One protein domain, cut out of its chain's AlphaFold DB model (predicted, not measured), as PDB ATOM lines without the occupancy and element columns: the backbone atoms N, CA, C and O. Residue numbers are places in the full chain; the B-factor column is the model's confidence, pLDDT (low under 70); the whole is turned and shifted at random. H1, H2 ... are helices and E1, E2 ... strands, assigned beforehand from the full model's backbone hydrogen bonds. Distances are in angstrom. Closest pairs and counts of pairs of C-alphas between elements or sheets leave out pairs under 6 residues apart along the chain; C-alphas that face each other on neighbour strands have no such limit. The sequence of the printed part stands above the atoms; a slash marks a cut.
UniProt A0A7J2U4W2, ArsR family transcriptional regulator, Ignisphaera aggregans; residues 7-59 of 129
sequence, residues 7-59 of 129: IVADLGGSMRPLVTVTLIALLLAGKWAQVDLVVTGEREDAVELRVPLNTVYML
ATOM      1  N   ILE A   7      79.676   7.145  28.650       66.44
ATOM      2  CA  ILE A   7      81.030   6.579  28.644       66.44
ATOM      3  C   ILE A   7      80.916   5.059  28.761       66.44
ATOM      4  O   ILE A   7      80.321   4.561  29.715       66.44
ATOM      5  N   VAL A   8      81.513   4.346  27.805       65.31
ATOM      6  CA  VAL A   8      81.729   2.893  27.861       65.31
ATOM      7  C   VAL A   8      83.216   2.665  28.056       65.31
ATOM      8  O   VAL A   8      84.019   3.174  27.274       65.31
ATOM      9  N   ALA A   9      83.578   1.932  29.101       66.06
ATOM     10  CA  ALA A   9      84.965   1.594  29.386       66.06
ATOM     11  C   ALA A   9      85.118   0.081  29.501       66.06
ATOM     12  O   ALA A   9      84.397  -0.536  30.286       66.06
ATOM     13  N   ASP A  10      86.063  -0.470  28.736       69.00
ATOM     14  CA  ASP A  10      86.491  -1.861  28.835       69.00
ATOM     15  C   ASP A  10      87.697  -1.972  29.779       69.00
ATOM     16  O   ASP A  10      88.709  -1.289  29.595       69.00
ATOM     17  N   LEU A  11      87.573  -2.804  30.814       70.75
ATOM     18  CA  LEU A  11      88.630  -3.067  31.796       70.75
ATOM     19  C   LEU A  11      89.330  -4.424  31.598       70.75
ATOM     20  O   LEU A  11      90.063  -4.848  32.492       70.75
ATOM     21  N   GLY A  12      89.170  -5.081  30.447       65.25
ATOM     22  CA  GLY A  12      89.817  -6.362  30.124       65.25
ATOM     23  C   GLY A  12      91.353  -6.331  30.001       65.25
ATOM     24  O   GLY A  12      91.974  -7.364  29.782       65.25
ATOM     25  N   GLY A  13      91.999  -5.166  30.142       66.56
ATOM     26  CA  GLY A  13      93.452  -5.009  29.993       66.56
ATOM     27  C   GLY A  13      94.294  -5.534  31.171       66.56
ATOM     28  O   GLY A  13      93.910  -5.470  32.337       66.56
ATOM     29  N   SER A  14      95.523  -5.973  30.879       62.97
ATOM     30  CA  SER A  14      96.438  -6.630  31.833       62.97
ATOM     31  C   SER A  14      97.066  -5.712  32.899       62.97
ATOM     32  O   SER A  14      97.567  -6.185  33.926       62.97
ATOM     33  N   MET A  15      97.037  -4.388  32.708       75.75
ATOM     34  CA  MET A  15      97.671  -3.426  33.616       75.75
ATOM     35  C   MET A  15      96.745  -3.030  34.768       75.75
ATOM     36  O   MET A  15      96.126  -1.962  34.762       75.75
ATOM     37  N   ARG A  16      96.714  -3.873  35.806       73.38
ATOM     38  CA  ARG A  16      95.891  -3.686  37.017       73.38
ATOM     39  C   ARG A  16      95.926  -2.263  37.609       73.38
ATOM     40  O   ARG A  16      94.854  -1.760  37.929       73.38
ATOM     41  N   PRO A  17      97.076  -1.559  37.713       80.62
ATOM     42  CA  PRO A  17      97.089  -0.195  38.250       80.62
ATOM     43  C   PRO A  17      96.294   0.806  37.399       80.62
ATOM     44  O   PRO A  17      95.595   1.662  37.937       80.62
ATOM     45  N   LEU A  18      96.360   0.683  36.069       79.19
ATOM     46  CA  LEU A  18      95.659   1.571  35.141       79.19
ATOM     47  C   LEU A  18      94.150   1.309  35.155       79.19
ATOM     48  O   LEU A  18      93.356   2.249  35.130       79.19
ATOM     49  N   VAL A  19      93.766   0.036  35.285       78.38
ATOM     50  CA  VAL A  19      92.381  -0.393  35.510       78.38
ATOM     51  C   VAL A  19      91.821   0.237  36.788       78.38
ATOM     52  O   VAL A  19      90.745   0.832  36.759       78.38
ATOM     53  N   THR A  20      92.564   0.186  37.898       79.69
ATOM     54  CA  THR A  20      92.126   0.772  39.176       79.69
ATOM     55  C   THR A  20      91.970   2.291  39.098       79.69
ATOM     56  O   THR A  20      90.947   2.819  39.536       79.69
ATOM     57  N   VAL A  21      92.939   3.008  38.519       84.56
ATOM     58  CA  VAL A  21      92.856   4.475  38.372       84.56
ATOM     59  C   VAL A  21      91.688   4.868  37.466       84.56
ATOM     60  O   VAL A  21      90.936   5.784  37.803       84.56
ATOM     61  N   THR A  22      91.492   4.145  36.361       83.06
ATOM     62  CA  THR A  22      90.359   4.355  35.448       83.06
ATOM     63  C   THR A  22      89.032   4.132  36.167       83.06
ATOM     64  O   THR A  22      88.159   4.989  36.096       83.06
ATOM     65  N   LEU A  23      88.891   3.048  36.936       81.12
ATOM     66  CA  LEU A  23      87.682   2.778  37.717       81.12
ATOM     67  C   LEU A  23      87.373   3.906  38.714       81.12
ATOM     68  O   LEU A  23      86.235   4.367  38.777       81.12
ATOM     69  N   ILE A  24      88.375   4.383  39.460       82.62
ATOM     70  CA  ILE A  24      88.203   5.493  40.413       82.62
ATOM     71  C   ILE A  24      87.783   6.774  39.677       82.62
ATOM     72  O   ILE A  24      86.842   7.448  40.096       82.62
ATOM     73  N   ALA A  25      88.438   7.100  38.560       82.69
ATOM     74  CA  ALA A  25      88.099   8.274  37.759       82.69
ATOM     75  C   ALA A  25      86.670   8.195  37.196       82.69
ATOM     76  O   ALA A  25      85.935   9.182  37.233       82.69
ATOM     77  N   LEU A  26      86.250   7.017  36.730       81.38
ATOM     78  CA  LEU A  26      84.909   6.769  36.208       81.38
ATOM     79  C   LEU A  26      83.833   6.821  37.301       81.38
ATOM     80  O   LEU A  26      82.769   7.398  37.076       81.38
ATOM     81  N   LEU A  27      84.114   6.307  38.503       77.81
ATOM     82  CA  LEU A  27      83.234   6.455  39.668       77.81
ATOM     83  C   LEU A  27      83.020   7.933  40.025       77.81
ATOM     84  O   LEU A  27      81.891   8.356  40.276       77.81
ATOM     85  N   LEU A  28      84.083   8.742  39.993       78.94
ATOM     86  CA  LEU A  28      83.989  10.190  40.201       78.94
ATOM     87  C   LEU A  28      83.235  10.891  39.059       78.94
ATOM     88  O   LEU A  28      82.489  11.845  39.309       78.94
ATOM     89  N   ALA A  29      83.396  10.416  37.821       75.88
ATOM     90  CA  ALA A  29      82.674  10.911  36.651       75.88
ATOM     91  C   ALA A  29      81.175  10.564  36.675       75.88
ATOM     92  O   ALA A  29      80.361  11.338  36.167       75.88
ATOM     93  N   GLY A  30      80.791   9.474  37.350       67.69
ATOM     94  CA  GLY A  30      79.400   9.051  37.555       67.69
ATOM     95  C   GLY A  30      78.499  10.101  38.226       67.69
ATOM     96  O   GLY A  30      77.275  10.008  38.151       67.69
ATOM     97  N   LYS A  31      79.083  11.153  38.824       67.81
ATOM     98  CA  LYS A  31      78.356  12.348  39.292       67.81
ATOM     99  C   LYS A  31      77.674  13.124  38.162       67.81
ATOM    100  O   LYS A  31      76.614  13.715  38.377       67.81
ATOM    101  N   TRP A  32      78.297  13.191  36.989       66.88
ATOM    102  CA  TRP A  32      77.913  14.107  35.907       66.88
ATOM    103  C   TRP A  32      77.727  13.429  34.547       66.88
ATOM    104  O   TRP A  32      77.109  14.038  33.676       66.88
ATOM    105  N   ALA A  33      78.166  12.181  34.378       64.81
ATOM    106  CA  ALA A  33      77.959  11.383  33.171       64.81
ATOM    107  C   ALA A  33      77.331  10.017  33.496       64.81
ATOM    108  O   ALA A  33      77.545   9.468  34.578       64.81
ATOM    109  N   GLN A  34      76.559   9.459  32.556       67.00
ATOM    110  CA  GLN A  34      76.177   8.047  32.620       67.00
ATOM    111  C   GLN A  34      77.381   7.210  32.192       67.00
ATOM    112  O   GLN A  34      77.912   7.396  31.095       67.00
ATOM    113  N   VAL A  35      77.831   6.324  33.075       70.88
ATOM    114  CA  VAL A  35      79.000   5.483  32.831       70.88
ATOM    115  C   VAL A  35      78.590   4.031  32.976       70.88
ATOM    116  O   VAL A  35      78.249   3.597  34.078       70.88
ATOM    117  N   ASP A  36      78.662   3.306  31.866       72.56
ATOM    118  CA  ASP A  36      78.485   1.863  31.840       72.56
ATOM    119  C   ASP A  36      79.865   1.220  31.768       72.56
ATOM    120  O   ASP A  36      80.575   1.295  30.761       72.56
ATOM    121  N   LEU A  37      80.258   0.598  32.875       72.81
ATOM    122  CA  LEU A  37      81.444  -0.234  32.913       72.81
ATOM    123  C   LEU A  37      81.120  -1.546  32.210       72.81
ATOM    124  O   LEU A  37      80.174  -2.215  32.621       72.81
ATOM    125  N   VAL A  38      81.891  -1.917  31.194       72.25
ATOM    126  CA  VAL A  38      81.789  -3.230  30.558       72.25
ATOM    127  C   VAL A  38      83.076  -3.972  30.876       72.25
ATOM    128  O   VAL A  38      84.162  -3.492  30.578       72.25
ATOM    129  N   VAL A  39      82.976  -5.119  31.532       70.62
ATOM    130  CA  VAL A  39      84.133  -5.993  31.737       70.62
ATOM    131  C   VAL A  39      83.972  -7.164  30.789       70.62
ATOM    132  O   VAL A  39      83.089  -7.995  30.998       70.62
ATOM    133  N   THR A  40      84.795  -7.200  29.744       66.69
ATOM    134  CA  THR A  40      84.921  -8.365  28.868       66.69
ATOM    135  C   THR A  40      86.090  -9.216  29.366       66.69
ATOM    136  O   THR A  40      87.122  -8.698  29.798       66.69
ATOM    137  N   GLY A  41      85.919 -10.536  29.397       62.72
ATOM    138  CA  GLY A  41      87.048 -11.440  29.616       62.72
ATOM    139  C   GLY A  41      87.634 -11.883  28.281       62.72
ATOM    140  O   GLY A  41      86.934 -11.948  27.280       62.72
ATOM    141  N   GLU A  42      88.912 -12.249  28.273       59.34
ATOM    142  CA  GLU A  42      89.639 -12.657  27.059       59.34
ATOM    143  C   GLU A  42      89.173 -14.007  26.457       59.34
ATOM    144  O   GLU A  42      89.716 -14.451  25.448       59.34
ATOM    145  N   ARG A  43      88.192 -14.695  27.064       56.59
ATOM    146  CA  ARG A  43      87.626 -15.962  26.561       56.59
ATOM    147  C   ARG A  43      86.271 -15.716  25.897       56.59
ATOM    148  O   ARG A  43      85.480 -14.955  26.435       56.59
ATOM    149  N   GLU A  44      85.973 -16.433  24.812       54.47
ATOM    150  CA  GLU A  44      84.671 -16.374  24.113       54.47
ATOM    151  C   GLU A  44      83.462 -16.669  25.029       54.47
ATOM    152  O   GLU A  44      82.380 -16.155  24.783       54.47
ATOM    153  N   ASP A  45      83.662 -17.411  26.127       56.41
ATOM    154  CA  ASP A  45      82.635 -17.711  27.145       56.41
ATOM    155  C   ASP A  45      82.664 -16.766  28.365       56.41
ATOM    156  O   ASP A  45      82.078 -17.058  29.414       56.41
ATOM    157  N   ALA A  46      83.414 -15.663  28.307       57.91
ATOM    158  CA  ALA A  46      83.537 -14.770  29.449       57.91
ATOM    159  C   ALA A  46      82.256 -13.957  29.665       57.91
ATOM    160  O   ALA A  46      81.721 -13.327  28.758       57.91
ATOM    161  N   VAL A  47      81.787 -13.944  30.913       56.41
ATOM    162  CA  VAL A  47      80.617 -13.170  31.334       56.41
ATOM    163  C   VAL A  47      80.887 -11.680  31.126       56.41
ATOM    164  O   VAL A  47      81.727 -11.104  31.817       56.41
ATOM    165  N   GLU A  48      80.143 -11.050  30.216       65.19
ATOM    166  CA  GLU A  48      80.103  -9.593  30.109       65.19
ATOM    167  C   GLU A  48      79.383  -9.010  31.327       65.19
ATOM    168  O   GLU A  48      78.168  -9.153  31.500       65.19
ATOM    169  N   LEU A  49      80.134  -8.334  32.196       67.94
ATOM    170  CA  LEU A  49      79.557  -7.625  33.332       67.94
ATOM    171  C   LEU A  49      79.331  -6.163  32.944       67.94
ATOM    172  O   LEU A  49      80.298  -5.419  32.769       67.94
ATOM    173  N   ARG A  50      78.064  -5.738  32.859       70.75
ATOM    174  CA  ARG A  50      77.705  -4.322  32.710       70.75
ATOM    175  C   ARG A  50      77.310  -3.721  34.057       70.75
ATOM    176  O   ARG A  50      76.301  -4.121  34.640       70.75
ATOM    177  N   VAL A  51      78.073  -2.737  34.532       74.69
ATOM    178  CA  VAL A  51      77.794  -2.039  35.796       74.69
ATOM    179  C   VAL A  51      77.530  -0.551  35.542       74.69
ATOM    180  O   VAL A  51      78.452   0.161  35.139       74.69
ATOM    181  N   PRO A  52      76.310  -0.056  35.821       76.81
ATOM    182  CA  PRO A  52      76.005   1.369  35.779       76.81
ATOM    183  C   PRO A  52      76.642   2.063  36.994       76.81
ATOM    184  O   PRO A  52      76.159   1.970  38.127       76.81
ATOM    185  N   LEU A  53      77.770   2.751  36.798       77.38
ATOM    186  CA  LEU A  53      78.543   3.331  37.910       77.38
ATOM    187  C   LEU A  53      77.832   4.505  38.590       77.38
ATOM    188  O   LEU A  53      78.088   4.790  39.757       77.38
ATOM    189  N   ASN A  54      76.911   5.167  37.896       75.56
ATOM    190  CA  ASN A  54      75.995   6.146  38.484       75.56
ATOM    191  C   ASN A  54      75.116   5.507  39.576       75.56
ATOM    192  O   ASN A  54      74.885   6.122  40.617       75.56
ATOM    193  N   THR A  55      74.662   4.269  39.371       78.19
ATOM    194  CA  THR A  55      73.919   3.508  40.379       78.19
ATOM    195  C   THR A  55      74.799   3.189  41.583       78.19
ATOM    196  O   THR A  55      74.403   3.452  42.717       78.19
ATOM    197  N   VAL A  56      76.023   2.706  41.339       78.75
ATOM    198  CA  VAL A  56      77.005   2.412  42.398       78.75
ATOM    199  C   VAL A  56      77.327   3.669  43.207       78.75
ATOM    200  O   VAL A  56      77.330   3.631  44.434       78.75
ATOM    201  N   TYR A  57      77.529   4.804  42.537       76.75
ATOM    202  CA  TYR A  57      77.747   6.088  43.195       76.75
ATOM    203  C   TYR A  57      76.590   6.446  44.137       76.75
ATOM    204  O   TYR A  57      76.840   6.821  45.280       76.75
ATOM    205  N   MET A  58      75.335   6.293  43.699       77.38
ATOM    206  CA  MET A  58      74.193   6.627  44.553       77.38
ATOM    207  C   MET A  58      74.092   5.709  45.778       77.38
ATOM    208  O   MET A  58      73.802   6.197  46.870       77.38
ATOM    209  N   LEU A  59      74.384   4.414  45.615       79.88
ATOM    210  CA  LEU A  59      74.457   3.465  46.733       79.88
ATOM    211  C   LEU A  59      75.518   3.885  47.760       79.88
ATOM    212  O   LEU A  59      75.270   3.816  48.958       79.88
TER     213      LEU A  59
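AT A GLANCE: This is residues 7 to 59 of the 129 residues of the protein "ArsR family transcriptional regulator" of Ignisphaera aggregans (UniProt A0A7J2U4W2). Picture a small sheet of three strands, E1, E2 and E3, with one long helix, H1, over one face along E1 and E2, and a short helix, H2, at the end of E3, packing with its first residues on E2 and on H1. E2 and E3 make a hairpin whose link, residues 40 to 48, lies at one end of the longest axis, while the link from H1 to E2 lies at the other. The printed part has 53 residues, with two named helices and three named strands in the order E1, H1, E2, E3, H2; the sheet's order is E1, E2, E3, and it is mixed, E1 and E2 parallel, E2 and E3 antiparallel. The class is mixed, helices and strands. The whole is compact, with a radius of gyration of the C-alphas of 11.3 A, yet elongated in outline, spanning 33 by 21 by 18 A.

HOW THE PARTS SIT: Start at the inner strand of the sheet, E2, residues 34 to 39. On one side of it look for the edge strand E1, residues 7 to 10, parallel to it at 12 degrees between directions; N 36 and O 7 are within hydrogen-bond range at 3.0 A, and so are N 38 and O 9 at 3.0 A. On the other side find the edge strand E3, residues 49 to 52, antiparallel at 165 degrees; here N 37 and O 51 are 2.9 A apart and N 51 and O 37 are 2.9 A apart, both within hydrogen-bond range. E1 and E3 are apart. Now turn to H1, residues 16 to 29, which is on the sheet at a height over the sheet of 10.5 A, over E1 and E2. It runs along the strands, at 16 degrees to E1 on the local plane. The closest C-alphas of H1 and E2 are those of Leu 26 and Val 35, 6.9 A apart. With H1 on one face of the sheet, the domain has two layers, one of helix and one of strands. E1, H1 and E2 form a strand-helix-strand unit, two parallel neighbour strands with a helix between them along the chain, and its crossover is right-handed. Last comes H2, residues 53 to 59, which only grazes the sheet with its residues 53 to 55; its closest C-alphas to E2 are those of Leu 53 and Val 35, 5.5 A apart. H1 touches H2 with its residues 26 to 27 alone, the closest C-alphas being those of Leu 27 and Leu 53, 5.9 A apart. Their lines stand at a steep tilt of 68 degrees, only just short of about perpendicular, and they run the same way. In both H1 and H2 every O i to N i+4 pair is within hydrogen-bond range.

IN THESE COORDINATES: Find C-alpha 34 at (76.177, 8.047, 32.620); from there E2 runs 16.2 A to C-alpha 39. Find C-alpha 7 at (81.030, 6.579, 28.644), where E1 begins, and go 10.1 A to C-alpha 10. E3 runs 10.0 A from C-alpha 49 to C-alpha 52. H1, the longest helix, covers 19.7 A from C-alpha 16 to C-alpha 29. H2 covers 9.7 A from C-alpha 53 and ends at C-alpha 59, at (74.457, 3.465, 46.733).

THE WHOLE: The two C-alphas farthest apart are those of Trp 32 and Glu 44, 33.4 A. The printed part has no cut, and no link is long; the link from E2 to E3, 9 residues, is short, and the other three are tight. In this model the mean pLDDT of the printed part is 71.5. Look for values under 70 at residues 7 to 10, 12 to 14, 30 to 34 and 40 to 49.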